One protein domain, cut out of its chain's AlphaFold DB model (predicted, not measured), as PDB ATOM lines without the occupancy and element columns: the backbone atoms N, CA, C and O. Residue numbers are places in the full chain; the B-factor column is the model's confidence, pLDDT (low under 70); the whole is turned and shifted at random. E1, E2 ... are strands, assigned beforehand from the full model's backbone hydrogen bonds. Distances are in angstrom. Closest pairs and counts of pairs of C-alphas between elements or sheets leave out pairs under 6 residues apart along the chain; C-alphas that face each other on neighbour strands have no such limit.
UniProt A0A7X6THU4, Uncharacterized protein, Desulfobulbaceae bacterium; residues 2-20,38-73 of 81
ATOM      1  N   THR A   2     149.557 253.926 226.997       51.75
ATOM      2  CA  THR A   2     150.421 253.057 227.808       51.75
ATOM      3  C   THR A   2     151.860 253.541 227.687       51.75
ATOM      4  O   THR A   2     152.453 253.474 226.613       51.75
ATOM      5  N   THR A   3     152.405 254.074 228.776       59.69
ATOM      6  CA  THR A   3     153.810 254.479 228.860       59.69
ATOM      7  C   THR A   3     154.685 253.228 228.902       59.69
ATOM      8  O   THR A   3     154.371 252.277 229.619       59.69
ATOM      9  N   ARG A   4     155.772 253.212 228.120       72.00
ATOM     10  CA  ARG A   4     156.782 252.144 228.166       72.00
ATOM     11  C   ARG A   4     157.321 252.000 229.598       72.00
ATOM     12  O   ARG A   4     157.414 253.005 230.303       72.00
ATOM     13  N   PHE A   5     157.730 250.797 230.011       76.62
ATOM     14  CA  PHE A   5     158.535 250.641 231.224       76.62
ATOM     15  C   PHE A   5     159.737 251.593 231.171       76.62
ATOM     16  O   PHE A   5     160.496 251.549 230.197       76.62
ATOM     17  N   PRO A   6     159.887 252.481 232.169       79.19
ATOM     18  CA  PRO A   6     160.949 253.463 232.152       79.19
ATOM     19  C   PRO A   6     162.285 252.802 232.471       79.19
ATOM     20  O   PRO A   6     162.388 252.027 233.426       79.19
ATOM     21  N   ASP A   7     163.312 253.188 231.724       84.38
ATOM     22  CA  ASP A   7     164.686 252.987 232.161       84.38
ATOM     23  C   ASP A   7     164.920 253.799 233.443       84.38
ATOM     24  O   ASP A   7     164.360 254.889 233.626       84.38
ATOM     25  N   ARG A   8     165.719 253.253 234.361       90.19
ATOM     26  CA  ARG A   8     165.943 253.848 235.683       90.19
ATOM     27  C   ARG A   8     167.382 254.291 235.862       90.19
ATOM     28  O   ARG A   8     168.299 253.679 235.326       90.19
ATOM     29  N   VAL A   9     167.565 255.324 236.674       91.06
ATOM     30  CA  VAL A   9     168.875 255.775 237.144       91.06
ATOM     31  C   VAL A   9     168.875 255.777 238.665       91.06
ATOM     32  O   VAL A   9     168.008 256.392 239.285       91.06
ATOM     33  N   LEU A  10     169.846 255.103 239.266       91.50
ATOM     34  CA  LEU A  10     170.109 255.140 240.695       91.50
ATOM     35  C   LEU A  10     171.149 256.232 240.972       91.50
ATOM     36  O   LEU A  10     172.258 256.207 240.431       91.50
ATOM     37  N   TYR A  11     170.780 257.209 241.797       90.19
ATOM     38  CA  TYR A  11     171.661 258.302 242.200       90.19
ATOM     39  C   TYR A  11     171.332 258.762 243.618       90.19
ATOM     40  O   TYR A  11     170.182 259.096 243.901       90.19
ATOM     41  N   ARG A  12     172.352 258.811 244.490       88.12
ATOM     42  CA  ARG A  12     172.230 259.223 245.904       88.12
ATOM     43  C   ARG A  12     171.098 258.487 246.637       88.12
ATOM     44  O   ARG A  12     170.219 259.124 247.209       88.12
ATOM     45  N   ASP A  13     171.093 257.157 246.536       87.44
ATOM     46  CA  ASP A  13     170.084 256.259 247.127       87.44
ATOM     47  C   ASP A  13     168.637 256.499 246.660       87.44
ATOM     48  O   ASP A  13     167.681 256.000 247.250       87.44
ATOM     49  N   GLN A  14     168.461 257.238 245.562       91.75
ATOM     50  CA  GLN A  14     167.163 257.511 244.958       91.75
ATOM     51  C   GLN A  14     167.084 256.936 243.545       91.75
ATOM     52  O   GLN A  14     168.059 256.931 242.791       91.75
ATOM     53  N   SER A  15     165.892 256.460 243.186       90.88
ATOM     54  CA  SER A  15     165.574 255.968 241.848       90.88
ATOM     55  C   SER A  15     164.883 257.060 241.040       90.88
ATOM     56  O   SER A  15     163.821 257.548 241.421       90.88
ATOM     57  N   TRP A  16     165.439 257.357 239.874       89.75
ATOM     58  CA  TRP A  16     164.937 258.336 238.918       89.75
ATOM     59  C   TRP A  16     164.516 257.644 237.623       89.75
ATOM     60  O   TRP A  16     165.044 256.589 237.272       89.75
ATOM     61  N   ILE A  17     163.569 258.242 236.901       88.62
ATOM     62  CA  ILE A  17     163.192 257.796 235.556       88.62
ATOM     63  C   ILE A  17     164.092 258.500 234.543       88.62
ATOM     64  O   ILE A  17     164.180 259.728 234.535       88.62
ATOM     65  N   LEU A  18     164.728 257.724 233.666       84.50
ATOM     66  CA  LEU A  18     165.500 258.261 232.556       84.50
ATOM     67  C   LEU A  18     164.546 258.730 231.452       84.50
ATOM     68  O   LEU A  18     164.095 257.953 230.611       84.50
ATOM     69  N   ALA A  19     164.239 260.023 231.447       80.12
ATOM     70  CA  ALA A  19     163.459 260.662 230.392       80.12
ATOM     71  C   ALA A  19     164.377 261.090 229.232       80.12
ATOM     72  O   ALA A  19     164.578 262.277 228.979       80.12
ATOM     73  N   CYS A  20     164.986 260.125 228.543       64.81
ATOM     74  CA  CYS A  20     165.797 260.419 227.362       64.81
ATOM     75  C   CYS A  20     164.903 260.621 226.131       64.81
ATOM     76  O   CYS A  20     164.155 259.728 225.739       64.81
ATOM     77  N   ALA A  38     159.757 241.495 222.076       79.88
ATOM     78  CA  ALA A  38     158.728 242.269 222.763       79.88
ATOM     79  C   ALA A  38     157.898 241.369 223.695       79.88
ATOM     80  O   ALA A  38     157.373 240.346 223.271       79.88
ATOM     81  N   THR A  39     157.742 241.764 224.959       73.12
ATOM     82  CA  THR A  39     156.976 240.973 225.946       73.12
ATOM     83  C   THR A  39     155.536 241.463 226.090       73.12
ATOM     84  O   THR A  39     154.631 240.691 226.385       73.12
ATOM     85  N   CYS A  40     155.310 242.767 225.909       70.19
ATOM     86  CA  CYS A  40     153.992 243.394 226.001       70.19
ATOM     87  C   CYS A  40     154.004 244.800 225.380       70.19
ATOM     88  O   CYS A  40     155.063 245.344 225.063       70.19
ATOM     89  N   SER A  41     152.832 245.434 225.272       66.12
ATOM     90  CA  SER A  41     152.694 246.806 224.756       66.12
ATOM     91  C   SER A  41     153.463 247.855 225.575       66.12
ATOM     92  O   SER A  41     153.898 248.865 225.026       66.12
ATOM     93  N   ALA A  42     153.696 247.605 226.868       61.91
ATOM     94  CA  ALA A  42     154.522 248.454 227.728       61.91
ATOM     95  C   ALA A  42     156.037 248.169 227.601       61.91
ATOM     96  O   ALA A  42     156.848 248.974 228.048       61.91
ATOM     97  N   CYS A  43     156.452 247.066 226.971       71.12
ATOM     98  CA  CYS A  43     157.856 246.706 226.745       71.12
ATOM     99  C   CYS A  43     158.090 246.252 225.299       71.12
ATOM    100  O   CYS A  43     158.699 245.214 225.046       71.12
ATOM    101  N   TRP A  44     157.595 247.024 224.332       66.25
ATOM    102  CA  TRP A  44     157.750 246.704 222.908       66.25
ATOM    103  C   TRP A  44     159.218 246.574 222.466       66.25
ATOM    104  O   TRP A  44     159.510 245.866 221.514       66.25
ATOM    105  N   GLY A  45     160.151 247.212 223.186       74.12
ATOM    106  CA  GLY A  45     161.586 247.051 222.955       74.12
ATOM    107  C   GLY A  45     162.169 245.725 223.454       74.12
ATOM    108  O   GLY A  45     163.246 245.369 223.002       74.12
ATOM    109  N   GLY A  46     161.501 245.009 224.367       82.44
ATOM    110  CA  GLY A  46     161.991 243.745 224.937       82.44
ATOM    111  C   GLY A  46     163.140 243.890 225.941       82.44
ATOM    112  O   GLY A  46     163.765 242.899 226.305       82.44
ATOM    113  N   PHE A  47     163.450 245.113 226.381       84.44
ATOM    114  CA  PHE A  47     164.521 245.381 227.340       84.44
ATOM    115  C   PHE A  47     164.252 246.610 228.213       84.44
ATOM    116  O   PHE A  47     163.583 247.563 227.785       84.44
ATOM    117  N   VAL A  48     164.830 246.583 229.416       88.00
ATOM    118  CA  VAL A  48     164.836 247.680 230.396       88.00
ATOM    119  C   VAL A  48     166.230 247.809 231.002       88.00
ATOM    120  O   VAL A  48     166.864 246.803 231.344       88.00
ATOM    121  N   PHE A  49     166.690 249.047 231.161       89.62
ATOM    122  CA  PHE A  49     167.974 249.358 231.776       89.62
ATOM    123  C   PHE A  49     167.816 249.943 233.178       89.62
ATOM    124  O   PHE A  49     166.909 250.732 233.461       89.62
ATOM    125  N   VAL A  50     168.775 249.614 234.035       91.19
ATOM    126  CA  VAL A  50     169.077 250.358 235.253       91.19
ATOM    127  C   VAL A  50     170.503 250.866 235.126       91.19
ATOM    128  O   VAL A  50     171.423 250.090 234.871       91.19
ATOM    129  N   TYR A  51     170.672 252.168 235.291       91.81
ATOM    130  CA  TYR A  51     171.967 252.828 235.314       91.81
ATOM    131  C   TYR A  51     172.307 253.283 236.729       91.81
ATOM    132  O   TYR A  51     171.418 253.621 237.510       91.81
ATOM    133  N   GLN A  52     173.594 253.365 237.032       93.50
ATOM    134  CA  GLN A  52     174.120 254.111 238.168       93.50
ATOM    135  C   GLN A  52     174.871 255.347 237.671       93.50
ATOM    136  O   GLN A  52     175.462 255.333 236.589       93.50
ATOM    137  N   VAL A  53     174.851 256.420 238.460       91.56
ATOM    138  CA  VAL A  53     175.692 257.596 238.204       91.56
ATOM    139  C   VAL A  53     176.980 257.472 239.009       91.56
ATOM    140  O   VAL A  53     176.951 257.571 240.234       91.56
ATOM    141  N   ALA A  54     178.107 257.327 238.317       91.38
ATOM    142  CA  ALA A  54     179.445 257.346 238.906       91.38
ATOM    143  C   ALA A  54     180.365 258.209 238.038       91.38
ATOM    144  O   ALA A  54     180.214 258.228 236.821       91.38
ATOM    145  N   ASP A  55     181.261 258.985 238.652       90.38
ATOM    146  CA  ASP A  55     182.237 259.834 237.944       90.38
ATOM    147  C   ASP A  55     181.639 260.725 236.836       90.38
ATOM    148  O   ASP A  55     182.251 260.980 235.801       90.38
ATOM    149  N   ARG A  56     180.417 261.232 237.066       87.94
ATOM    150  CA  ARG A  56     179.630 262.032 236.101       87.94
ATOM    151  C   ARG A  56     179.263 261.279 234.811       87.94
ATOM    152  O   ARG A  56     178.984 261.910 233.794       87.94
ATOM    153  N   GLN A  57     179.221 259.953 234.858       88.19
ATOM    154  CA  GLN A  57     178.824 259.074 233.763       88.19
ATOM    155  C   GLN A  57     177.635 258.202 234.172       88.19
ATOM    156  O   GLN A  57     177.435 257.911 235.351       88.19
ATOM    157  N   LEU A  58     176.844 257.788 233.180       88.19
ATOM    158  CA  LEU A  58     175.830 256.747 233.344       88.19
ATOM    159  C   LEU A  58     176.477 255.396 233.051       88.19
ATOM    160  O   LEU A  58     176.849 255.120 231.911       88.19
ATOM    161  N   LEU A  59     176.593 254.558 234.074       91.19
ATOM    162  CA  LEU A  59     177.106 253.199 233.958       91.19
ATOM    163  C   LEU A  59     175.940 252.221 233.973       91.19
ATOM    164  O   LEU A  59     175.055 252.331 234.821       91.19
ATOM    165  N   LEU A  60     175.914 251.287 233.023       90.38
ATOM    166  CA  LEU A  60     174.894 250.245 232.995       90.38
ATOM    167  C   LEU A  60     175.110 249.312 234.192       90.38
ATOM    168  O   LEU A  60     176.122 248.624 234.263       90.38
ATOM    169  N   ASP A  61     174.151 249.304 235.111       91.06
ATOM    170  CA  ASP A  61     174.168 248.477 236.318       91.06
ATOM    171  C   ASP A  61     173.399 247.176 236.109       91.06
ATOM    172  O   ASP A  61     173.882 246.087 236.414       91.06
ATOM    173  N   ARG A  62     172.196 247.283 235.538       90.50
ATOM    174  CA  ARG A  62     171.346 246.128 235.266       90.50
ATOM    175  C   ARG A  62     170.727 246.222 233.891       90.50
ATOM    176  O   ARG A  62     170.230 247.266 233.472       90.50
ATOM    177  N   LEU A  63     170.703 245.079 233.230       89.81
ATOM    178  CA  LEU A  63     170.052 244.883 231.954       89.81
ATOM    179  C   LEU A  63     169.057 243.736 232.099       89.81
ATOM    180  O   LEU A  63     169.454 242.593 232.300       89.81
ATOM    181  N   ALA A  64     167.770 244.052 231.994       89.00
ATOM    182  CA  ALA A  64     166.731 243.046 231.847       89.00
ATOM    183  C   ALA A  64     166.420 242.885 230.356       89.00
ATOM    184  O   ALA A  64     166.091 243.866 229.685       89.00
ATOM    185  N   LEU A  65     166.534 241.658 229.850       88.75
ATOM    186  CA  LEU A  65     166.238 241.291 228.466       88.75
ATOM    187  C   LEU A  65     165.147 240.234 228.445       88.75
ATOM    188  O   LEU A  65     165.158 239.309 229.253       88.75
ATOM    189  N   ASN A  66     164.270 240.334 227.460       88.19
ATOM    190  CA  ASN A  66     163.431 239.233 227.035       88.19
ATOM    191  C   ASN A  66     163.991 238.677 225.723       88.19
ATOM    192  O   ASN A  66     164.194 239.436 224.774       88.19
ATOM    193  N   LEU A  67     164.269 237.376 225.673       86.25
ATOM    194  CA  LEU A  67     164.907 236.717 224.533       86.25
ATOM    195  C   LEU A  67     164.163 235.434 224.171       86.25
ATOM    196  O   LEU A  67     163.739 234.686 225.049       86.25
ATOM    197  N   GLU A  68     164.070 235.157 222.874       82.94
ATOM    198  CA  GLU A  68     163.642 233.858 222.352       82.94
ATOM    199  C   GLU A  68     164.879 232.963 222.190       82.94
ATOM    200  O   GLU A  68     165.398 232.769 221.095       82.94
ATOM    201  N   GLY A  69     165.423 232.481 223.310       83.25
ATOM    202  CA  GLY A  69     166.604 231.615 223.309       83.25
ATOM    203  C   GLY A  69     167.493 231.774 224.543       83.25
ATOM    204  O   GLY A  69     167.205 232.595 225.418       83.25
ATOM    205  N   PRO A  70     168.578 230.983 224.637       81.62
ATOM    206  CA  PRO A  70     169.521 231.092 225.739       81.62
ATOM    207  C   PRO A  70     170.185 232.475 225.728       81.62
ATOM    208  O   PRO A  70     170.595 232.957 224.666       81.62
ATOM    209  N   PRO A  71     170.306 233.133 226.891       82.00
ATOM    210  CA  PRO A  71     170.814 234.488 226.940       82.00
ATOM    211  C   PRO A  71     172.345 234.471 226.745       82.00
ATOM    212  O   PRO A  71     173.039 233.675 227.384       82.00
ATOM    213  N   PRO A  72     172.901 235.311 225.851       84.56
ATOM    214  CA  PRO A  72     174.334 235.313 225.589       84.56
ATOM    215  C   PRO A  72     175.109 235.923 226.759       84.56
ATOM    216  O   PRO A  72     174.612 236.796 227.473       84.56
ATOM    217  N   VAL A  73     176.362 235.499 226.921       86.69
ATOM    218  CA  VAL A  73     177.296 236.141 227.854       86.69
ATOM    219  C   VAL A  73     177.639 237.530 227.324       86.69
ATOM    220  O   VAL A  73     178.111 237.678 226.196       86.69
TER     221      VAL A  73
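AT A GLANCE: This is residues 2 to 20 and 38 to 73 of the 81 residues of an uncharacterized protein of Desulfobulbaceae bacterium (UniProt A0A7X6THU4). A single open, twisted sheet is made of two hairpins side by side, a long one of E3 and E4 and a short one of E1 and E2, with E1 running beside the later half of E3. The two hairpin turns lie at the same end of the flat outline, while unnamed stretches, residues 2 to 7, 38 to 46 and 66 to 73, extend toward the other end, and no named helix covers either face of the sheet. The printed part has 55 residues and four named strands, in the chain order E1, E2, E3, E4; the sheet's order is E2, E1, E3, E4, mixed. The class is all strand, though under half of the residues, 25 of 55, are in named elements. The whole is loose, with a radius of gyration of the C-alphas of 12.7 A and spans of 35 by 32 by 17 A.

HOW THE PARTS SIT: E3, residues 47 to 54, and E4, residues 57 to 65, form an antiparallel hairpin at 155 degrees with a tight link. N 50 and O 62 are 2.8 A apart, and N 54 and O 57 are 3.1 A apart, both within hydrogen-bond range. E4 bends by 53 degrees at residue 62. E1, residues 8 to 11, is parallel to E3 at 15 degrees. The C-alphas of Val 9 and Tyr 51 face each other at 4.6 A, and N 10 and O 51 are within hydrogen-bond range at 2.8 A. E2, residues 14 to 17, forms the other hairpin with E1, antiparallel at 147 degrees, and N 16 and O 9 are 2.8 A apart, within hydrogen-bond range. E2 and E4 are the edge strands, and they are apart. From edge to edge the strands' lines turn by 73 degrees. The sheet is strongly twisted, but only just, its C-alphas lying up to 4.5 A off the best plane.

IN THESE COORDINATES: E3 and E4 each measure 22.4 A from first to last C-alpha. E1 measures 9.7 A and E2 10.2 A. E1 begins at C-alpha 8 at (165.943, 253.848, 235.683). E3 begins at C-alpha 47 at (164.521, 245.381, 227.340), and E4 ends at C-alpha 65 at (166.238, 241.291, 228.466).

THE WHOLE: The two C-alphas farthest apart are those of Arg 12 and Gly 69, at 36.1 A. Residues 21 to 37 are not printed, and C-alphas 20 and 38 are 20.0 A apart across the cut, which falls in the link from E2 to E3. The links E1 to E2 and E3 to E4 are tight. The mean pLDDT of the printed part is 83.3; residues 2 to 3, 20, 41 to 42 and 44 are under 70.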